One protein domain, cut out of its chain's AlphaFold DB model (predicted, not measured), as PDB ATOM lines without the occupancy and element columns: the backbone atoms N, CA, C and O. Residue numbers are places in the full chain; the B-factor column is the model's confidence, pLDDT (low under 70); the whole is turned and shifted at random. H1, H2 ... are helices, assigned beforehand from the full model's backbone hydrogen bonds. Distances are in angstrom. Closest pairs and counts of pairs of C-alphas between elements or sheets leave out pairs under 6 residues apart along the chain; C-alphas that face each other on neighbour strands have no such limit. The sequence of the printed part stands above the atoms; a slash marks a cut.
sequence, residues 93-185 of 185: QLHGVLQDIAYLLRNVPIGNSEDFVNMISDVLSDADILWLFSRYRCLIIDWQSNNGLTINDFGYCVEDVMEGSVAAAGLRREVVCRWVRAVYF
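This is residues 93 to 185 of the 185 residues of an uncharacterized protein of Neisseria canis (UniProt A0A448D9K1). One long helix, H7, runs through the middle, and shorter helices wrap round it: H2, H3, H4 and H5 pack on its sides in chain order, while H6 makes a corner at its first end. H1 lies outside this cluster, near H3 and the last turns of H7, and a long loop leads from it to H2. The printed part has 93 residues with seven named helices, H1 to H7 in order, and no named strand; its class is all helix. It is compact, with a radius of gyration of the C-alphas of 13.4 A, and spans 38 by 26 by 23 A.

Start at H1, residues 93 to 104, which touches no helix. Its Leu 104 is close to, but not clearly touching, Asp 128 of H3, residues 126 to 135, with C-alphas 7.5 A apart; the two helices run opposite ways at a shallow tilt of 19 degrees. Next look at H7, residues 165 to 184, the hub, which touches five helices. H2, residues 116 to 123, touches residues 173 to 181 of H7 alone; the closest C-alphas, of Val 117 and Arg 181, are 6.1 A apart, and the helices run opposite ways at a shallow tilt of 31 degrees. H3 touches H7 at a steep tilt of 61 degrees, the same way, closest at the C-alphas of Ile 129 and Arg 173, 6.1 A. H4, residues 137 to 146, touches H7 about perpendicular, only just, at 72 degrees; the closest C-alphas, of Ile 140 and Trp 179, are 6.5 A apart. H5, residues 151 to 154, touches H7 with the C-alphas of Phe 154 and Glu 174 closest, 6.5 A. H6, residues 158 to 163, and H7 touch only at the corner, closest at the C-alphas of Val 161 and Ala 168, 5.5 A. In H1, H2, H3, H4, H6 and H7 every O i to N i+4 pair is within hydrogen-bond range; H5 is too short for such a pair, and its 1 O i to N i+3 pair is within range.

Find C-alpha 93 at (40.430, 61.348, 21.726); from there H1 runs 16.8 A to C-alpha 104. H2 covers 10.4 A, H3 and H4 14.1 A each, H5 5.4 A and H6 8.7 A. H7 begins at C-alpha 165, (30.047, 45.327, 0.037), and runs 28.5 A to C-alpha 184, (37.631, 49.349, 27.242).

Look for the two farthest C-alphas at Pro 109 and Glu 159, 38.2 A apart. The link H1 to H2, 11 residues, is long; the other links are tight. The printed part has no cut and ends at Phe 185, the chain's last residue. Its mean pLDDT is 72.9, and 30 residues are under 70, among them residues 105 to 119 and 183 to 185.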
ATOM      1  N   GLN A  93      41.085  62.025  22.842       54.28
ATOM      2  CA  GLN A  93      40.430  61.348  21.726       54.28
ATOM      3  C   GLN A  93      39.628  60.094  22.132       54.28
ATOM      4  O   GLN A  93      38.479  59.955  21.726       54.28
ATOM      5  N   LEU A  94      40.182  59.218  22.969       56.81
ATOM      6  CA  LEU A  94      39.510  58.079  23.600       56.81
ATOM      7  C   LEU A  94      38.376  58.497  24.547       56.81
ATOM      8  O   LEU A  94      37.377  57.787  24.655       56.81
ATOM      9  N   HIS A  95      38.467  59.672  25.175       57.84
ATOM     10  CA  HIS A  95      37.326  60.246  25.888       57.84
ATOM     11  C   HIS A  95      36.127  60.500  24.953       57.84
ATOM     12  O   HIS A  95      34.988  60.168  25.295       57.84
ATOM     13  N   GLY A  96      36.389  61.008  23.744       65.19
ATOM     14  CA  GLY A  96      35.379  61.126  22.690       65.19
ATOM     15  C   GLY A  96      34.803  59.768  22.284       65.19
ATOM     16  O   GLY A  96      33.587  59.635  22.153       65.19
ATOM     17  N   VAL A  97      35.654  58.742  22.165       72.00
ATOM     18  CA  VAL A  97      35.236  57.374  21.809       72.00
ATOM     19  C   VAL A  97      34.226  56.829  22.817       72.00
ATOM     20  O   VAL A  97      33.157  56.359  22.430       72.00
ATOM     21  N   LEU A  98      34.527  56.935  24.115       67.62
ATOM     22  CA  LEU A  98      33.646  56.449  25.180       67.62
ATOM     23  C   LEU A  98      32.321  57.224  25.243       67.62
ATOM     24  O   LEU A  98      31.274  56.613  25.453       67.62
ATOM     25  N   GLN A  99      32.342  58.547  25.031       70.25
ATOM     26  CA  GLN A  99      31.118  59.356  24.958       70.25
ATOM     27  C   GLN A  99      30.232  58.960  23.779       70.25
ATOM     28  O   GLN A  99      29.021  58.819  23.939       70.25
ATOM     29  N   ASP A 100      30.829  58.760  22.611       77.50
ATOM     30  CA  ASP A 100      30.096  58.401  21.406       77.50
ATOM     31  C   ASP A 100      29.498  56.993  21.510       77.50
ATOM     32  O   ASP A 100      28.344  56.784  21.139       77.50
ATOM     33  N   ILE A 101      30.228  56.040  22.094       73.50
ATOM     34  CA  ILE A 101      29.715  54.691  22.368       73.50
ATOM     35  C   ILE A 101      28.579  54.745  23.393       73.50
ATOM     36  O   ILE A 101      27.518  54.169  23.162       73.50
ATOM     37  N   ALA A 102      28.746  55.482  24.495       67.88
ATOM     38  CA  ALA A 102      27.686  55.663  25.485       67.88
ATOM     39  C   ALA A 102      26.441  56.333  24.878       67.88
ATOM     40  O   ALA A 102      25.314  55.946  25.189       67.88
ATOM     41  N   TYR A 103      26.628  57.297  23.973       72.75
ATOM     42  CA  TYR A 103      25.535  57.921  23.238       72.75
ATOM     43  C   TYR A 103      24.807  56.909  22.354       72.75
ATOM     44  O   TYR A 103      23.578  56.866  22.383       72.75
ATOM     45  N   LEU A 104      25.521  56.078  21.595       72.75
ATOM     46  CA  LEU A 104      24.908  55.050  20.747       72.75
ATOM     47  C   LEU A 104      24.146  54.000  21.570       72.75
ATOM     48  O   LEU A 104      23.072  53.563  21.169       72.75
ATOM     49  N   LEU A 105      24.641  53.675  22.765       69.38
ATOM     50  CA  LEU A 105      24.040  52.689  23.664       69.38
ATOM     51  C   LEU A 105      22.960  53.264  24.604       69.38
ATOM     52  O   LEU A 105      22.380  52.526  25.397       69.38
ATOM     53  N   ARG A 106      22.633  54.561  24.514       67.25
ATOM     54  CA  ARG A 106      21.759  55.266  25.480       67.25
ATOM     55  C   ARG A 106      20.347  54.691  25.644       67.25
ATOM     56  O   ARG A 106      19.717  54.920  26.670       67.25
ATOM     57  N   ASN A 107      19.842  53.988  24.632       62.75
ATOM     58  CA  ASN A 107      18.486  53.428  24.607       62.75
ATOM     59  C   ASN A 107      18.467  51.903  24.785       62.75
ATOM     60  O   ASN A 107      17.432  51.268  24.582       62.75
ATOM     61  N   VAL A 108      19.611  51.309  25.115       61.16
ATOM     62  CA  VAL A 108      19.779  49.862  25.183       61.16
ATOM     63  C   VAL A 108      19.503  49.426  26.616       61.16
ATOM     64  O   VAL A 108      20.178  49.904  27.531       61.16
ATOM     65  N   PRO A 109      18.512  48.553  26.858       54.56
ATOM     66  CA  PRO A 109      18.312  48.009  28.188       54.56
ATOM     67  C   PRO A 109      19.569  47.227  28.566       54.56
ATOM     68  O   PRO A 109      19.984  46.336  27.827       54.56
ATOM     69  N   ILE A 110      20.182  47.586  29.697       51.47
ATOM     70  CA  ILE A 110      21.345  46.891  30.258       51.47
ATOM     71  C   ILE A 110      20.866  45.498  30.690       51.47
ATOM     72  O   ILE A 110      20.474  45.275  31.833       51.47
ATOM     73  N   GLY A 111      20.778  44.582  29.732       46.44
ATOM     74  CA  GLY A 111      20.613  43.160  29.980       46.44
ATOM     75  C   GLY A 111      21.927  42.584  30.494       46.44
ATOM     76  O   GLY A 111      22.986  43.159  30.258       46.44
ATOM     77  N   ASN A 112      21.844  41.448  31.186       42.16
ATOM     78  CA  ASN A 112      22.952  40.692  31.787       42.16
ATOM     79  C   ASN A 112      23.958  40.137  30.752       42.16
ATOM     80  O   ASN A 112      24.257  38.946  30.752       42.16
ATOM     81  N   SER A 113      24.453  40.954  29.828       45.28
ATOM     82  CA  SER A 113      25.548  40.566  28.958       45.28
ATOM     83  C   SER A 113      26.834  40.793  29.746       45.28
ATOM     84  O   SER A 113      27.268  41.930  29.934       45.28
ATOM     85  N   GLU A 114      27.432  39.709  30.226       51.69
ATOM     86  CA  GLU A 114      28.754  39.732  30.861       51.69
ATOM     87  C   GLU A 114      29.865  40.174  29.881       51.69
ATOM     88  O   GLU A 114      30.973  40.475  30.314       51.69
ATOM     89  N   ASP A 115      29.557  40.308  28.580       60.06
ATOM     90  CA  ASP A 115      30.479  40.747  27.528       60.06
ATOM     91  C   ASP A 115      29.986  42.012  26.799       60.06
ATOM     92  O   ASP A 115      29.187  41.967  25.860       60.06
ATOM     93  N   PHE A 116      30.545  43.160  27.188       60.59
ATOM     94  CA  PHE A 116      30.295  44.474  26.577       60.59
ATOM     95  C   PHE A 116      30.528  44.497  25.051       60.59
ATOM     96  O   PHE A 116      29.871  45.232  24.317       60.59
ATOM     97  N   VAL A 117      31.439  43.660  24.548       61.62
ATOM     98  CA  VAL A 117      31.775  43.563  23.117       61.62
ATOM     99  C   VAL A 117      30.667  42.880  22.321       61.62
ATOM    100  O   VAL A 117      30.320  43.346  21.237       61.62
ATOM    101  N   ASN A 118      30.076  41.821  22.878       65.31
ATOM    102  CA  ASN A 118      28.947  41.132  22.255       65.31
ATOM    103  C   ASN A 118      27.726  42.056  22.234       65.31
ATOM    104  O   ASN A 118      27.053  42.160  21.217       65.31
ATOM    105  N   MET A 119      27.529  42.847  23.296       66.38
ATOM    106  CA  MET A 119      26.501  43.887  23.319       66.38
ATOM    107  C   MET A 119      26.680  44.901  22.182       66.38
ATOM    108  O   MET A 119      25.721  45.229  21.496       66.38
ATOM    109  N   ILE A 120      27.896  45.390  21.938       70.44
ATOM    110  CA  ILE A 120      28.157  46.336  20.842       70.44
ATOM    111  C   ILE A 120      27.910  45.697  19.474       70.44
ATOM    112  O   ILE A 120      27.280  46.320  18.616       70.44
ATOM    113  N   SER A 121      28.377  44.462  19.283       72.75
ATOM    114  CA  SER A 121      28.181  43.724  18.037       72.75
ATOM    115  C   SER A 121      26.701  43.477  17.738       72.75
ATOM    116  O   SER A 121      26.290  43.619  16.587       72.75
ATOM    117  N   ASP A 122      25.899  43.168  18.754       74.38
ATOM    118  CA  ASP A 122      24.491  42.801  18.580       74.38
ATOM    119  C   ASP A 122      23.561  44.016  18.504       74.38
ATOM    120  O   ASP A 122      22.488  43.953  17.903       74.38
ATOM    121  N   VAL A 123      23.956  45.133  19.117       76.06
ATOM    122  CA  VAL A 123      23.070  46.286  19.307       76.06
ATOM    123  C   VAL A 123      23.320  47.408  18.306       76.06
ATOM    124  O   VAL A 123      22.375  48.094  17.915       76.06
ATOM    125  N   LEU A 124      24.566  47.622  17.874       82.25
ATOM    126  CA  LEU A 124      24.866  48.695  16.927       82.25
ATOM    127  C   LEU A 124      24.463  48.310  15.503       82.25
ATOM    128  O   LEU A 124      24.831  47.246  14.998       82.25
ATOM    129  N   SER A 125      23.762  49.210  14.813       86.25
ATOM    130  CA  SER A 125      23.436  49.028  13.397       86.25
ATOM    131  C   SER A 125      24.682  49.167  12.516       86.25
ATOM    132  O   SER A 125      25.690  49.746  12.922       86.25
ATOM    133  N   ASP A 126      24.626  48.684  11.273       84.88
ATOM    134  CA  ASP A 126      25.735  48.877  10.323       84.88
ATOM    135  C   ASP A 126      26.026  50.364  10.060       84.88
ATOM    136  O   ASP A 126      27.167  50.735   9.786       84.88
ATOM    137  N   ALA A 127      25.012  51.229  10.185       86.31
ATOM    138  CA  ALA A 127      25.176  52.675  10.076       86.31
ATOM    139  C   ALA A 127      25.967  53.254  11.261       86.31
ATOM    140  O   ALA A 127      26.848  54.089  11.049       86.31
ATOM    141  N   ASP A 128      25.712  52.777  12.481       86.00
ATOM    142  CA  ASP A 128      26.438  53.200  13.686       86.00
ATOM    143  C   ASP A 128      27.897  52.735  13.642       86.00
ATOM    144  O   ASP A 128      28.814  53.512  13.912       86.00
ATOM    145  N   ILE A 129      28.124  51.488  13.219       86.69
ATOM    146  CA  ILE A 129      29.462  50.928  12.994       86.69
ATOM    147  C   ILE A 129      30.215  51.729  11.931       86.69
ATOM    148  O   ILE A 129      31.377  52.087  12.132       86.69
ATOM    149  N   LEU A 130      29.569  52.046  10.806       87.31
ATOM    150  CA  LEU A 130      30.178  52.847   9.747       87.31
ATOM    151  C   LEU A 130      30.539  54.250  10.240       87.31
ATOM    152  O   LEU A 130      31.600  54.774   9.891       87.31
ATOM    153  N   TRP A 131      29.671  54.856  11.044       89.38
ATOM    154  CA  TRP A 131      29.908  56.169  11.621       89.38
ATOM    155  C   TRP A 131      31.086  56.152  12.605       89.38
ATOM    156  O   TRP A 131      32.001  56.966  12.452       89.38
ATOM    157  N   LEU A 132      31.131  55.188  13.534       84.81
ATOM    158  CA  LEU A 132      32.251  54.998  14.465       84.81
ATOM    159  C   LEU A 132      33.566  54.775  13.716       84.81
ATOM    160  O   LEU A 132      34.555  55.455  13.991       84.81
ATOM    161  N   PHE A 133      33.561  53.877  12.726       84.00
ATOM    162  CA  PHE A 133      34.731  53.606  11.898       84.00
ATOM    163  C   PHE A 133      35.218  54.864  11.177       84.00
ATOM    164  O   PHE A 133      36.412  55.134  11.141       84.00
ATOM    165  N   SER A 134      34.304  55.658  10.614       83.94
ATOM    166  CA  SER A 134      34.662  56.870   9.869       83.94
ATOM    167  C   SER A 134      35.231  57.956  10.778       83.94
ATOM    168  O   SER A 134      36.208  58.613  10.421       83.94
ATOM    169  N   ARG A 135      34.639  58.133  11.963       84.81
ATOM    170  CA  ARG A 135      35.036  59.152  12.940       84.81
ATOM    171  C   ARG A 135      36.380  58.847  13.592       84.81
ATOM    172  O   ARG A 135      37.182  59.758  13.768       84.81
ATOM    173  N   TYR A 136      36.640  57.576  13.891       83.12
ATOM    174  CA  TYR A 136      37.849  57.122  14.583       83.12
ATOM    175  C   TYR A 136      38.823  56.367  13.682       83.12
ATOM    176  O   TYR A 136      39.697  55.649  14.163       83.12
ATOM    177  N   ARG A 137      38.711  56.562  12.365       78.25
ATOM    178  CA  ARG A 137      39.477  55.824  11.358       78.25
ATOM    179  C   ARG A 137      40.979  55.816  11.631       78.25
ATOM    180  O   ARG A 137      41.592  54.759  11.560       78.25
ATOM    181  N   CYS A 138      41.564  56.976  11.930       74.31
ATOM    182  CA  CYS A 138      43.002  57.078  12.182       74.31
ATOM    183  C   CYS A 138      43.411  56.262  13.413       74.31
ATOM    184  O   CYS A 138      44.316  55.449  13.318       74.31
ATOM    185  N   LEU A 139      42.667  56.381  14.517       79.06
ATOM    186  CA  LEU A 139      42.932  55.624  15.742       79.06
ATOM    187  C   LEU A 139      42.800  54.113  15.554       79.06
ATOM    188  O   LEU A 139      43.591  53.351  16.102       79.06
ATOM    189  N   ILE A 140      41.809  53.679  14.776       79.69
ATOM    190  CA  ILE A 140      41.612  52.265  14.450       79.69
ATOM    191  C   ILE A 140      42.790  51.744  13.618       79.69
ATOM    192  O   ILE A 140      43.315  50.675  13.914       79.69
ATOM    193  N   ILE A 141      43.234  52.500  12.608       74.50
ATOM    194  CA  ILE A 141      44.369  52.120  11.750       74.50
ATOM    195  C   ILE A 141      45.680  52.104  12.543       74.50
ATOM    196  O   ILE A 141      46.473  51.174  12.388       74.50
ATOM    197  N   ASP A 142      45.901  53.092  13.409       73.62
ATOM    198  CA  ASP A 142      47.084  53.160  14.267       73.62
ATOM    199  C   ASP A 142      47.098  51.985  15.248       73.62
ATOM    200  O   ASP A 142      48.116  51.312  15.396       73.62
ATOM    201  N   TRP A 143      45.953  51.667  15.858       82.62
ATOM    202  CA  TRP A 143      45.803  50.482  16.701       82.62
ATOM    203  C   TRP A 143      46.099  49.188  15.934       82.62
ATOM    204  O   TRP A 143      46.887  48.375  16.418       82.62
ATOM    205  N   GLN A 144      45.530  48.998  14.738       75.44
ATOM    206  CA  GLN A 144      45.810  47.820  13.908       75.44
ATOM    207  C   GLN A 144      47.303  47.706  13.588       75.44
ATOM    208  O   GLN A 144      47.889  46.640  13.761       75.44
ATOM    209  N   SER A 145      47.928  48.816  13.189       69.12
ATOM    210  CA  SER A 145      49.343  48.872  12.809       69.12
ATOM    211  C   SER A 145      50.263  48.570  13.992       69.12
ATOM    212  O   SER A 145      51.166  47.745  13.875       69.12
ATOM    213  N   ASN A 146      49.996  49.170  15.154       71.38
ATOM    214  CA  ASN A 146      50.784  48.974  16.374       71.38
ATOM    215  C   ASN A 146      50.684  47.546  16.927       71.38
ATOM    216  O   ASN A 146      51.594  47.094  17.617       71.38
ATOM    217  N   ASN A 147      49.597  46.833  16.617       72.56
ATOM    218  CA  ASN A 147      49.387  45.444  17.022       72.56
ATOM    219  C   ASN A 147      49.713  44.432  15.908       72.56
ATOM    220  O   ASN A 147      49.524  43.235  16.107       72.56
ATOM    221  N   GLY A 148      50.194  44.888  14.745       77.62
ATOM    222  CA  GLY A 148      50.525  44.020  13.610       77.62
ATOM    223  C   GLY A 148      49.328  43.258  13.032       77.62
ATOM    224  O   GLY A 148      49.515  42.187  12.461       77.62
ATOM    225  N   LEU A 149      48.110  43.784  13.192       77.62
ATOM    226  CA  LEU A 149      46.876  43.126  12.768       77.62
ATOM    227  C   LEU A 149      46.631  43.332  11.272       77.62
ATOM    228  O   LEU A 149      46.665  44.449  10.755       77.62
ATOM    229  N   THR A 150      46.308  42.244  10.591       78.12
ATOM    230  CA  THR A 150      45.957  42.192   9.171       78.12
ATOM    231  C   THR A 150      44.496  41.785   8.995       78.12
ATOM    232  O   THR A 150      43.854  41.329   9.935       78.12
ATOM    233  N   ILE A 151      43.947  41.911   7.781       74.69
ATOM    234  CA  ILE A 151      42.566  41.478   7.486       74.69
ATOM    235  C   ILE A 151      42.317  39.993   7.816       74.69
ATOM    236  O   ILE A 151      41.224  39.642   8.261       74.69
ATOM    237  N   ASN A 152      43.355  39.154   7.703       74.31
ATOM    238  CA  ASN A 152      43.284  37.723   7.993       74.31
ATOM    239  C   ASN A 152      43.043  37.453   9.485       74.31
ATOM    240  O   ASN A 152      42.354  36.496   9.830       74.31
ATOM    241  N   ASP A 153      43.538  38.318  10.374       75.25
ATOM    242  CA  ASP A 153      43.327  38.207  11.824       75.25
ATOM    243  C   ASP A 153      41.862  38.455  12.222       75.25
ATOM    244  O   ASP A 153      41.415  38.054  13.302       75.25
ATOM    245  N   PHE A 154      41.090  39.081  11.330       79.94
ATOM    246  CA  PHE A 154      39.645  39.265  11.453       79.94
ATOM    247  C   PHE A 154      38.847  38.166  10.731       79.94
ATOM    248  O   PHE A 154      37.623  38.225  10.726       79.94
ATOM    249  N   GLY A 155      39.511  37.157  10.154       78.62
ATOM    250  CA  GLY A 155      38.863  36.052   9.441       78.62
ATOM    251  C   GLY A 155      38.460  36.372   8.000       78.62
ATOM    252  O   GLY A 155      37.661  35.634   7.433       78.62
ATOM    253  N   TYR A 156      39.002  37.445   7.416       78.62
ATOM    254  CA  TYR A 156      38.733  37.864   6.039       78.62
ATOM    255  C   TYR A 156      40.000  37.800   5.195       78.62
ATOM    256  O   TYR A 156      41.079  38.153   5.667       78.62
ATOM    257  N   CYS A 157      39.872  37.435   3.925       77.50
ATOM    258  CA  CYS A 157      40.955  37.527   2.956       77.50
ATOM    259  C   CYS A 157      40.739  38.685   1.967       77.50
ATOM    260  O   CYS A 157      39.711  39.364   1.962       77.50
ATOM    261  N   VAL A 158      41.744  38.947   1.126       70.19
ATOM    262  CA  VAL A 158      41.678  40.029   0.126       70.19
ATOM    263  C   VAL A 158      40.543  39.788  -0.874       70.19
ATOM    264  O   VAL A 158      39.905  40.747  -1.299       70.19
ATOM    265  N   GLU A 159      40.278  38.529  -1.225       73.06
ATOM    266  CA  GLU A 159      39.222  38.143  -2.169       73.06
ATOM    267  C   GLU A 159      37.846  38.540  -1.618       73.06
ATOM    268  O   GLU A 159      37.107  39.244  -2.303       73.06
ATOM    269  N   ASP A 160      37.578  38.265  -0.336       69.12
ATOM    270  CA  ASP A 160      36.334  38.667   0.335       69.12
ATOM    271  C   ASP A 160      36.095  40.184   0.250       69.12
ATOM    272  O   ASP A 160      34.985  40.647  -0.008       69.12
ATOM    273  N   VAL A 161      37.148  40.986   0.443       67.75
ATOM    274  CA  VAL A 161      37.062  42.457   0.409       67.75
ATOM    275  C   VAL A 161      36.835  42.983  -1.011       67.75
ATOM    276  O   VAL A 161      36.159  43.999  -1.188       67.75
ATOM    277  N   MET A 162      37.393  42.309  -2.017       70.00
ATOM    278  CA  MET A 162      37.264  42.693  -3.425       70.00
ATOM    279  C   MET A 162      35.918  42.268  -4.027       70.00
ATOM    280  O   MET A 162      35.411  42.953  -4.917       70.00
ATOM    281  N   GLU A 163      35.326  41.170  -3.551       68.00
ATOM    282  CA  GLU A 163      34.125  40.564  -4.136       68.00
ATOM    283  C   GLU A 163      32.801  41.217  -3.711       68.00
ATOM    284  O   GLU A 163      31.795  41.054  -4.408       68.00
ATOM    285  N   GLY A 164      32.747  42.015  -2.637       60.00
ATOM    286  CA  GLY A 164      31.498  42.721  -2.345       60.00
ATOM    287  C   GLY A 164      31.401  43.557  -1.073       60.00
ATOM    288  O   GLY A 164      32.163  43.448  -0.116       60.00
ATOM    289  N   SER A 165      30.356  44.390  -1.051       62.69
ATOM    290  CA  SER A 165      30.047  45.327   0.037       62.69
ATOM    291  C   SER A 165      29.654  44.652   1.356       62.69
ATOM    292  O   SER A 165      29.842  45.254   2.415       62.69
ATOM    293  N   VAL A 166      29.134  43.419   1.308       70.81
ATOM    294  CA  VAL A 166      28.686  42.654   2.488       70.81
ATOM    295  C   VAL A 166      29.879  42.186   3.323       70.81
ATOM    296  O   VAL A 166      29.911  42.422   4.529       70.81
ATOM    297  N   ALA A 167      30.901  41.617   2.684       73.81
ATOM    298  CA  ALA A 167      32.145  41.238   3.352       73.81
ATOM    299  C   ALA A 167      32.870  42.465   3.926       73.81
ATOM    300  O   ALA A 167      33.323  42.447   5.068       73.81
ATOM    301  N   ALA A 168      32.875  43.586   3.195       75.31
ATOM    302  CA  ALA A 168      33.421  44.849   3.689       75.31
ATOM    303  C   ALA A 168      32.638  45.438   4.885       75.31
ATOM    304  O   ALA A 168      33.205  46.159   5.709       75.31
ATOM    305  N   ALA A 169      31.328  45.191   4.990       80.50
ATOM    306  CA  ALA A 169      30.531  45.578   6.157       80.50
ATOM    307  C   ALA A 169      30.850  44.698   7.375       80.50
ATOM    308  O   ALA A 169      31.118  45.239   8.449       80.50
ATOM    309  N   GLY A 170      30.919  43.376   7.188       83.25
ATOM    310  CA  GLY A 170      31.309  42.431   8.239       83.25
ATOM    311  C   GLY A 170      32.715  42.704   8.784       83.25
ATOM    312  O   GLY A 170      32.886  42.854   9.992       83.25
ATOM    313  N   LEU A 171      33.693  42.913   7.896       83.81
ATOM    314  CA  LEU A 171      35.060  43.268   8.283       83.81
ATOM    315  C   LEU A 171      35.097  44.558   9.111       83.81
ATOM    316  O   LEU A 171      35.754  44.608  10.147       83.81
ATOM    317  N   ARG A 172      34.375  45.607   8.693       86.62
ATOM    318  CA  ARG A 172      34.309  46.861   9.463       86.62
ATOM    319  C   ARG A 172      33.730  46.646  10.855       86.62
ATOM    320  O   ARG A 172      34.260  47.211  11.807       86.62
ATOM    321  N   ARG A 173      32.674  45.839  10.980       88.75
ATOM    322  CA  ARG A 173      32.069  45.511  12.276       88.75
ATOM    323  C   ARG A 173      33.060  44.800  13.187       88.75
ATOM    324  O   ARG A 173      33.260  45.264  14.306       88.75
ATOM    325  N   GLU A 174      33.724  43.758  12.699       86.69
ATOM    326  CA  GLU A 174      34.742  43.027  13.462       86.69
ATOM    327  C   GLU A 174      35.885  43.938  13.921       86.69
ATOM    328  O   GLU A 174      36.257  43.943  15.096       86.69
ATOM    329  N   VAL A 175      36.402  44.767  13.012       85.31
ATOM    330  CA  VAL A 175      37.478  45.718  13.314       85.31
ATOM    331  C   VAL A 175      37.051  46.700  14.406       85.31
ATOM    332  O   VAL A 175      37.781  46.876  15.380       85.31
ATOM    333  N   VAL A 176      35.868  47.309  14.283       86.31
ATOM    334  CA  VAL A 176      35.358  48.265  15.278       86.31
ATOM    335  C   VAL A 176      35.110  47.581  16.620       86.31
ATOM    336  O   VAL A 176      35.538  48.108  17.640       86.31
ATOM    337  N   CYS A 177      34.483  46.403  16.655       85.06
ATOM    338  CA  CYS A 177      34.165  45.721  17.914       85.06
ATOM    339  C   CYS A 177      35.429  45.309  18.681       85.06
ATOM    340  O   CYS A 177      35.524  45.531  19.890       85.06
ATOM    341  N   ARG A 178      36.437  44.764  17.986       84.94
ATOM    342  CA  ARG A 178      37.717  44.398  18.611       84.94
ATOM    343  C   ARG A 178      38.534  45.614  19.032       84.94
ATOM    344  O   ARG A 178      39.144  45.580  20.098       84.94
ATOM    345  N   TRP A 179      38.517  46.687  18.243       85.12
ATOM    346  CA  TRP A 179      39.147  47.943  18.640       85.12
ATOM    347  C   TRP A 179      38.487  48.520  19.897       85.12
ATOM    348  O   TRP A 179      39.180  48.825  20.862       85.12
ATOM    349  N   VAL A 180      37.152  48.580  19.948       77.12
ATOM    350  CA  VAL A 180      36.424  49.048  21.137       77.12
ATOM    351  C   VAL A 180      36.731  48.180  22.359       77.12
ATOM    352  O   VAL A 180      36.912  48.715  23.450       77.12
ATOM    353  N   ARG A 181      36.873  46.857  22.196       75.56
ATOM    354  CA  ARG A 181      37.336  45.977  23.278       75.56
ATOM    355  C   ARG A 181      38.686  46.426  23.838       75.56
ATOM    356  O   ARG A 181      38.804  46.549  25.048       75.56
ATOM    357  N   ALA A 182      39.662  46.681  22.969       73.62
ATOM    358  CA  ALA A 182      41.004  47.122  23.359       73.62
ATOM    359  C   ALA A 182      41.032  48.535  23.970       73.62
ATOM    360  O   ALA A 182      41.981  48.905  24.649       73.62
ATOM    361  N   VAL A 183      40.004  49.343  23.709       67.50
ATOM    362  CA  VAL A 183      39.808  50.654  24.340       67.50
ATOM    363  C   VAL A 183      39.219  50.521  25.751       67.50
ATOM    364  O   VAL A 183      39.545  51.316  26.634       67.50
ATOM    365  N   TYR A 184      38.334  49.545  25.969       59.31
ATOM    366  CA  TYR A 184      37.631  49.349  27.242       59.31
ATOM    367  C   TYR A 184      38.400  48.498  28.267       59.31
ATOM    368  O   TYR A 184      38.219  48.724  29.468       59.31
ATOM    369  N   PHE A 185      39.227  47.549  27.818       52.22
ATOM    370  CA  PHE A 185      39.976  46.589  28.642       52.22
ATOM    371  C   PHE A 185      41.483  46.751  28.465       52.22
ATOM    372  O   PHE A 185      42.181  46.751  29.504       52.22
TER     373      PHE A 185